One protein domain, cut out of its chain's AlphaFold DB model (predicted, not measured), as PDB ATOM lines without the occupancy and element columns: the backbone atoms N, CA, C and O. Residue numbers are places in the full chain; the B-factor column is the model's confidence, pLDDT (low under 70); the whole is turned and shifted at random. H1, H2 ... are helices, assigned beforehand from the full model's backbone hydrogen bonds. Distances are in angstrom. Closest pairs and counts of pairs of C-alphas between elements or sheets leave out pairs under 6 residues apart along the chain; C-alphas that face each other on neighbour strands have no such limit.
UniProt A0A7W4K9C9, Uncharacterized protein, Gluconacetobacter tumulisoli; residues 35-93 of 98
ATOM      1  N   VAL A  35     356.625 378.966 325.210       88.00
ATOM      2  CA  VAL A  35     356.846 379.739 326.441       88.00
ATOM      3  C   VAL A  35     356.057 379.167 327.619       88.00
ATOM      4  O   VAL A  35     356.613 378.986 328.703       88.00
ATOM      5  N   SER A  36     354.768 378.887 327.422       86.38
ATOM      6  CA  SER A  36     353.896 378.320 328.457       86.38
ATOM      7  C   SER A  36     354.379 376.938 328.893       86.38
ATOM      8  O   SER A  36     354.509 376.693 330.094       86.38
ATOM      9  N   CYS A  37     354.741 376.087 327.933       84.69
ATOM     10  CA  CYS A  37     355.245 374.747 328.200       84.69
ATOM     11  C   CYS A  37     356.573 374.797 328.964       84.69
ATOM     12  O   CYS A  37     356.707 374.170 330.013       84.69
ATOM     13  N   LEU A  38     357.531 375.605 328.501       86.75
ATOM     14  CA  LEU A  38     358.839 375.758 329.143       86.75
ATOM     15  C   LEU A  38     358.704 376.262 330.580       86.75
ATOM     16  O   LEU A  38     359.314 375.709 331.493       86.75
ATOM     17  N   ARG A  39     357.859 377.272 330.809       86.94
ATOM     18  CA  ARG A  39     357.608 377.797 332.158       86.94
ATOM     19  C   ARG A  39     356.929 376.771 333.057       86.94
ATOM     20  O   ARG A  39     357.280 376.690 334.230       86.94
ATOM     21  N   ALA A  40     356.008 375.973 332.524       83.31
ATOM     22  CA  ALA A  40     355.381 374.895 333.281       83.31
ATOM     23  C   ALA A  40     356.396 373.804 333.662       83.31
ATOM     24  O   ALA A  40     356.418 373.388 334.815       83.31
ATOM     25  N   GLN A  41     357.271 373.392 332.742       82.31
ATOM     26  CA  GLN A  41     358.283 372.358 332.993       82.31
ATOM     27  C   GLN A  41     359.374 372.809 333.974       82.31
ATOM     28  O   GLN A  41     359.764 372.062 334.872       82.31
ATOM     29  N   MET A  42     359.853 374.048 333.836       83.44
ATOM     30  CA  MET A  42     360.873 374.607 334.731       83.44
ATOM     31  C   MET A  42     360.294 375.054 336.082       83.44
ATOM     32  O   MET A  42     361.011 375.095 337.079       83.44
ATOM     33  N   GLY A  43     359.003 375.397 336.124       77.44
ATOM     34  CA  GLY A  43     358.271 375.765 337.337       77.44
ATOM     35  C   GLY A  43     357.627 374.585 338.070       77.44
ATOM     36  O   GLY A  43     357.131 374.774 339.182       77.44
ATOM     37  N   ALA A  44     357.617 373.388 337.473       71.44
ATOM     38  CA  ALA A  44     357.108 372.174 338.100       71.44
ATOM     39  C   ALA A  44     357.943 371.791 339.331       71.44
ATOM     40  O   ALA A  44     359.088 372.210 339.486       71.44
ATOM     41  N   GLU A  45     357.387 370.938 340.192       58.62
ATOM     42  CA  GLU A  45     358.034 370.473 341.430       58.62
ATOM     43  C   GLU A  45     359.414 369.828 341.189       58.62
ATOM     44  O   GLU A  45     360.308 369.926 342.025       58.62
ATOM     45  N   LEU A  46     359.615 369.257 339.997       60.84
ATOM     46  CA  LEU A  46     360.877 368.662 339.552       60.84
ATOM     47  C   LEU A  46     361.893 369.681 338.999       60.84
ATOM     48  O   LEU A  46     363.031 369.291 338.752       60.84
ATOM     49  N   LYS A  47     361.493 370.949 338.788       67.50
ATOM     50  CA  LYS A  47     362.284 372.054 338.209       67.50
ATOM     51  C   LYS A  47     363.229 371.586 337.105       67.50
ATOM     52  O   LYS A  47     364.450 371.609 337.268       67.50
ATOM     53  N   LEU A  48     362.662 371.124 335.990       73.88
ATOM     54  CA  LEU A  48     363.475 370.637 334.877       73.88
ATOM     55  C   LEU A  48     364.415 371.754 334.397       73.88
ATOM     56  O   LEU A  48     364.028 372.920 334.340       73.88
ATOM     57  N   SER A  49     365.655 371.400 334.054       82.94
ATOM     58  CA  SER A  49     366.587 372.342 333.432       82.94
ATOM     59  C   SER A  49     366.076 372.767 332.055       82.94
ATOM     60  O   SER A  49     365.321 372.032 331.412       82.94
ATOM     61  N   PHE A  50     366.506 373.938 331.576       87.12
ATOM     62  CA  PHE A  50     366.061 374.458 330.282       87.12
ATOM     63  C   PHE A  50     366.236 373.457 329.122       87.12
ATOM     64  O   PHE A  50     365.262 373.259 328.402       87.12
ATOM     65  N   PRO A  51     367.375 372.747 328.958       85.94
ATOM     66  CA  PRO A  51     367.522 371.760 327.883       85.94
ATOM     67  C   PRO A  51     366.525 370.602 327.984       85.94
ATOM     68  O   PRO A  51     366.001 370.120 326.982       85.94
ATOM     69  N   LEU A  52     366.232 370.158 329.207       83.69
ATOM     70  CA  LEU A  52     365.309 369.056 329.442       83.69
ATOM     71  C   LEU A  52     363.866 369.491 329.152       83.69
ATOM     72  O   LEU A  52     363.151 368.802 328.429       83.69
ATOM     73  N   ALA A  53     363.482 370.679 329.626       84.75
ATOM     74  CA  ALA A  53     362.204 371.306 329.309       84.75
ATOM     75  C   ALA A  53     362.053 371.562 327.799       84.75
ATOM     76  O   ALA A  53     361.003 371.275 327.232       84.75
ATOM     77  N   ALA A  54     363.105 372.047 327.135       84.81
ATOM     78  CA  ALA A  54     363.133 372.272 325.696       84.81
ATOM     79  C   ALA A  54     362.920 370.967 324.931       84.81
ATOM     80  O   ALA A  54     362.021 370.914 324.107       84.81
ATOM     81  N   ASN A  55     363.630 369.888 325.263       80.62
ATOM     82  CA  ASN A  55     363.429 368.585 324.616       80.62
ATOM     83  C   ASN A  55     362.003 368.038 324.796       80.62
ATOM     84  O   ASN A  55     361.490 367.363 323.909       80.62
ATOM     85  N   THR A  56     361.349 368.331 325.924       77.81
ATOM     86  CA  THR A  56     359.946 367.945 326.151       77.81
ATOM     87  C   THR A  56     358.961 368.831 325.388       77.81
ATOM     88  O   THR A  56     357.951 368.345 324.881       77.81
ATOM     89  N   CYS A  57     359.226 370.135 325.319       78.25
ATOM     90  CA  CYS A  57     358.311 371.108 324.729       78.25
ATOM     91  C   CYS A  57     358.480 371.251 323.216       78.25
ATOM     92  O   CYS A  57     357.516 371.585 322.529       78.25
ATOM     93  N   GLN A  58     359.678 371.018 322.690       76.44
ATOM     94  CA  GLN A  58     360.041 371.292 321.311       76.44
ATOM     95  C   GLN A  58     359.278 370.381 320.353       76.44
ATOM     96  O   GLN A  58     359.303 369.155 320.447       76.44
ATOM     97  N   ARG A  59     358.577 371.002 319.402       74.19
ATOM     98  CA  ARG A  59     357.885 370.261 318.346       74.19
ATOM     99  C   ARG A  59     358.910 369.727 317.372       74.19
ATOM    100  O   ARG A  59     359.851 370.431 317.018       74.19
ATOM    101  N   MET A  60     358.667 368.523 316.883       69.69
ATOM    102  CA  MET A  60     359.380 368.018 315.725       69.69
ATOM    103  C   MET A  60     358.490 368.111 314.483       69.69
ATOM    104  O   MET A  60     357.275 367.905 314.558       69.69
ATOM    105  N   THR A  61     359.085 368.455 313.349       60.97
ATOM    106  CA  THR A  61     358.454 368.424 312.029       60.97
ATOM    107  C   THR A  61     359.283 367.549 311.115       60.97
ATOM    108  O   THR A  61     360.505 367.529 311.212       60.97
ATOM    109  N   ASP A  62     358.638 366.859 310.192       53.72
ATOM    110  CA  ASP A  62     359.334 366.270 309.064       53.72
ATOM    111  C   ASP A  62     358.817 366.919 307.790       53.72
ATOM    112  O   ASP A  62     357.642 366.781 307.457       53.72
ATOM    113  N   HIS A  63     359.667 367.705 307.124       54.94
ATOM    114  CA  HIS A  63     359.334 368.356 305.853       54.94
ATOM    115  C   HIS A  63     357.951 369.057 305.831       54.94
ATOM    116  O   HIS A  63     357.238 369.020 304.832       54.94
ATOM    117  N   GLY A  64     357.552 369.705 306.935       53.44
ATOM    118  CA  GLY A  64     356.277 370.431 307.034       53.44
ATOM    119  C   GLY A  64     355.045 369.559 307.306       53.44
ATOM    120  O   GLY A  64     353.937 370.091 307.394       53.44
ATOM    121  N   VAL A  65     355.214 368.247 307.495       53.56
ATOM    122  CA  VAL A  65     354.142 367.292 307.803       53.56
ATOM    123  C   VAL A  65     354.337 366.748 309.224       53.56
ATOM    124  O   VAL A  65     355.426 366.339 309.618       53.56
ATOM    125  N   VAL A  66     353.280 366.778 310.040       57.28
ATOM    126  CA  VAL A  66     353.326 366.378 311.467       57.28
ATOM    127  C   VAL A  66     353.107 364.861 311.654       57.28
ATOM    128  O   VAL A  66     353.170 364.361 312.771       57.28
ATOM    129  N   ILE A  67     352.862 364.096 310.581       48.06
ATOM    130  CA  ILE A  67     352.445 362.687 310.672       48.06
ATOM    131  C   ILE A  67     353.445 361.755 309.972       48.06
ATOM    132  O   ILE A  67     353.581 361.791 308.754       48.06
ATOM    133  N   GLY A  68     354.059 360.855 310.751       52.78
ATOM    134  CA  GLY A  68     354.513 359.543 310.270       52.78
ATOM    135  C   GLY A  68     355.906 359.445 309.645       52.78
ATOM    136  O   GLY A  68     356.086 358.605 308.766       52.78
ATOM    137  N   SER A  69     356.886 360.243 310.080       52.09
ATOM    138  CA  SER A  69     358.211 360.223 309.448       52.09
ATOM    139  C   SER A  69     359.335 359.581 310.256       52.09
ATOM    140  O   SER A  69     359.309 359.537 311.484       52.09
ATOM    141  N   LYS A  70     360.330 359.063 309.524       58.34
ATOM    142  CA  LYS A  70     361.445 358.250 310.039       58.34
ATOM    143  C   LYS A  70     362.583 359.072 310.662       58.34
ATOM    144  O   LYS A  70     363.379 358.486 311.384       58.34
ATOM    145  N   ASN A  71     362.670 360.381 310.391       58.66
ATOM    146  CA  ASN A  71     363.684 361.293 310.947       58.66
ATOM    147  C   ASN A  71     363.116 362.711 311.160       58.66
ATOM    148  O   ASN A  71     363.452 363.634 310.418       58.66
ATOM    149  N   PRO A  72     362.241 362.901 312.158       65.00
ATOM    150  CA  PRO A  72     361.662 364.207 312.432       65.00
ATOM    151  C   PRO A  72     362.736 365.188 312.936       65.00
ATOM    152  O   PRO A  72     363.554 364.847 313.791       65.00
ATOM    153  N   GLN A  73     362.740 366.413 312.403       70.31
ATOM    154  CA  GLN A  73     363.668 367.473 312.792       70.31
ATOM    155  C   GLN A  73     363.054 368.417 313.835       70.31
ATOM    156  O   GLN A  73     361.865 368.742 313.756       70.31
ATOM    157  N   PRO A  74     363.848 368.903 314.800       73.00
ATOM    158  CA  PRO A  74     363.395 369.891 315.767       73.00
ATOM    159  C   PRO A  74     362.985 371.207 315.087       73.00
ATOM    160  O   PRO A  74     363.767 371.816 314.360       73.00
ATOM    161  N   ILE A  75     361.771 371.687 315.366       81.19
ATOM    162  CA  ILE A  75     361.343 373.043 315.000       81.19
ATOM    163  C   ILE A  75     361.969 374.022 316.006       81.19
ATOM    164  O   ILE A  75     362.005 373.703 317.200       81.19
ATOM    165  N   PRO A  76     362.438 375.208 315.579       86.38
ATOM    166  CA  PRO A  76     362.844 376.261 316.505       86.38
ATOM    167  C   PRO A  76     361.739 376.590 317.520       86.38
ATOM    168  O   PRO A  76     360.564 376.690 317.157       86.38
ATOM    169  N   LEU A  77     362.114 376.780 318.785       85.50
ATOM    170  CA  LEU A  77     361.174 377.146 319.849       85.50
ATOM    171  C   LEU A  77     360.569 378.527 319.571       85.50
ATOM    172  O   LEU A  77     361.295 379.462 319.249       85.50
ATOM    173  N   ASN A  78     359.261 378.704 319.740       89.50
ATOM    174  CA  ASN A  78     358.660 380.033 319.659       89.50
ATOM    175  C   ASN A  78     358.756 380.761 321.004       89.50
ATOM    176  O   ASN A  78     357.917 380.569 321.885       89.50
ATOM    177  N   LEU A  79     359.778 381.605 321.158       90.38
ATOM    178  CA  LEU A  79     360.070 382.323 322.404       90.38
ATOM    179  C   LEU A  79     359.676 383.799 322.334       90.38
ATOM    180  O   LEU A  79     360.246 384.642 323.034       90.38
ATOM    181  N   ARG A  80     358.698 384.132 321.489       90.31
ATOM    182  CA  ARG A  80     358.263 385.510 321.291       90.31
ATOM    183  C   ARG A  80     357.787 386.150 322.591       90.31
ATOM    184  O   ARG A  80     356.900 385.638 323.269       90.31
ATOM    185  N   GLY A  81     358.381 387.294 322.929       89.19
ATOM    186  CA  GLY A  81     358.068 388.035 324.155       89.19
ATOM    187  C   GLY A  81     358.569 387.390 325.457       89.19
ATOM    188  O   GLY A  81     358.137 387.808 326.531       89.19
ATOM    189  N   ALA A  82     359.466 386.400 325.389       91.44
ATOM    190  CA  ALA A  82     360.057 385.735 326.554       91.44
ATOM    191  C   ALA A  82     361.595 385.897 326.585       91.44
ATOM    192  O   ALA A  82     362.315 384.923 326.362       91.44
ATOM    193  N   PRO A  83     362.122 387.112 326.846       92.31
ATOM    194  CA  PRO A  83     363.560 387.400 326.774       92.31
ATOM    195  C   PRO A  83     364.396 386.579 327.769       92.31
ATOM    196  O   PRO A  83     365.559 386.280 327.507       92.31
ATOM    197  N   ASP A  84     363.805 386.178 328.896       91.50
ATOM    198  CA  ASP A  84     364.412 385.265 329.866       91.50
ATOM    199  C   ASP A  84     364.690 383.883 329.257       91.50
ATOM    200  O   ASP A  84     365.786 383.345 329.402       91.50
ATOM    201  N   LEU A  85     363.720 383.340 328.515       91.25
ATOM    202  CA  LEU A  85     363.844 382.051 327.840       91.25
ATOM    203  C   LEU A  85     364.747 382.134 326.611       91.25
ATOM    204  O   LEU A  85     365.472 381.184 326.341       91.25
ATOM    205  N   GLN A  86     364.721 383.256 325.887       93.25
ATOM    206  CA  GLN A  86     365.627 383.509 324.761       93.25
ATOM    207  C   GLN A  86     367.082 383.466 325.227       93.25
ATOM    208  O   GLN A  86     367.884 382.740 324.655       93.25
ATOM    209  N   LYS A  87     367.395 384.129 326.347       94.06
ATOM    210  CA  LYS A  87     368.739 384.099 326.931       94.06
ATOM    211  C   LYS A  87     369.185 382.684 327.317       94.06
ATOM    212  O   LYS A  87     370.337 382.333 327.086       94.06
ATOM    213  N   LEU A  88     368.293 381.879 327.898       91.94
ATOM    214  CA  LEU A  88     368.590 380.471 328.190       91.94
ATOM    215  C   LEU A  88     368.800 379.673 326.897       91.94
ATOM    216  O   LEU A  88     369.719 378.863 326.819       91.94
ATOM    217  N   ALA A  89     367.997 379.921 325.863       90.62
ATOM    218  CA  ALA A  89     368.179 379.290 324.563       90.62
ATOM    219  C   ALA A  89     369.544 379.636 323.949       90.62
ATOM    220  O   ALA A  89     370.227 378.727 323.486       90.62
ATOM    221  N   ASP A  90     369.974 380.897 324.019       93.50
ATOM    222  CA  ASP A  90     371.304 381.331 323.577       93.50
ATOM    223  C   ASP A  90     372.429 380.662 324.389       93.50
ATOM    224  O   ASP A  90     373.411 380.195 323.816       93.50
ATOM    225  N   GLU A  91     372.273 380.554 325.713       94.06
ATOM    226  CA  GLU A  91     373.251 379.911 326.603       94.06
ATOM    227  C   GLU A  91     373.434 378.416 326.294       94.06
ATOM    228  O   GLU A  91     374.556 377.907 326.309       94.06
ATOM    229  N   TYR A  92     372.341 377.719 325.977       89.81
ATOM    230  CA  TYR A  92     372.341 376.283 325.687       89.81
ATOM    231  C   TYR A  92     372.398 375.947 324.185       89.81
ATOM    232  O   TYR A  92     372.368 374.767 323.832       89.81
ATOM    233  N   GLY A  93     372.482 376.943 323.296       89.00
ATOM    234  CA  GLY A  93     372.589 376.747 321.845       89.00
ATOM    235  C   GLY A  93     371.308 376.262 321.147       89.00
ATOM    236  O   GLY A  93     371.386 375.602 320.111       89.00
TER     237      GLY A  93
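What this domain is: This is residues 35 to 93 of the 98 residues of an uncharacterized protein of Gluconacetobacter tumulisoli (UniProt A0A7W4K9C9). Three short helices make a small cluster at one end of the model, and a long loop between H2 and H3 reaches away from them and folds back, making the greatest length. H2 packs on H1 at a steep tilt and also meets H3, which runs nearly at right angles to it. The printed part has 59 residues with three named helices, H1, H2 and H3 in that order, and no named strand; the class is all helix, though only 27 of the 59 residues are in named elements. The whole is only just loose, close to compact, with a radius of gyration of the C-alphas of 12.5 A, and the C-alphas span 33 by 23 by 18 A.

How they stand to each other: Begin at Val 35, where H1, residues 35 to 43, starts; a short link of 6 residues leads from it to H2, residues 50 to 57. Look at Gln 41 and Ala 53: their C-alphas, 5.5 A apart, are the closest of H1 and H2, which touch. Their lines stand at a steep tilt of 55 degrees and they run opposite ways. Farther along comes H3, residues 83 to 92, which touches H2; the closest C-alphas are those of Phe 50 and Leu 88, 6.9 A apart. The lines of H2 and H3 are about perpendicular, at 75 degrees. H1 and H3 are close but not clearly touching, with the C-alphas of Val 35 and Leu 85 the closest at 7.5 A; their lines are only just about perpendicular, at 71 degrees. In H1, H2 and H3 you will find every O i to N i+4 pair within hydrogen-bond range.

Where its parts are: Find C-alpha 35 at (356.846, 379.739, 326.441); from there H1 runs 11.7 A to C-alpha 43. H2 begins at C-alpha 50, at (366.061, 374.458, 330.282), and runs 10.1 A to C-alpha 57. H3, the longest helix with 10 residues, runs 14.2 A from C-alpha 83 and ends at C-alpha 92, at (372.341, 376.283, 325.687). Between H2 and H3, residues 60 to 61 pair with residues 73 to 74, antiparallel, in stretches too short to be named.

The domain as a whole: The two C-alphas farthest apart are those of Glu 45 and His 63, 35.7 A. The link from H2 to H3, residues 58 to 82, is long, with 25 residues. The printed part runs from 35 to 93 and has no cut. The mean pLDDT of the printed part is 77.7; look for values under 70 at residues 45 to 47 and 60 to 72.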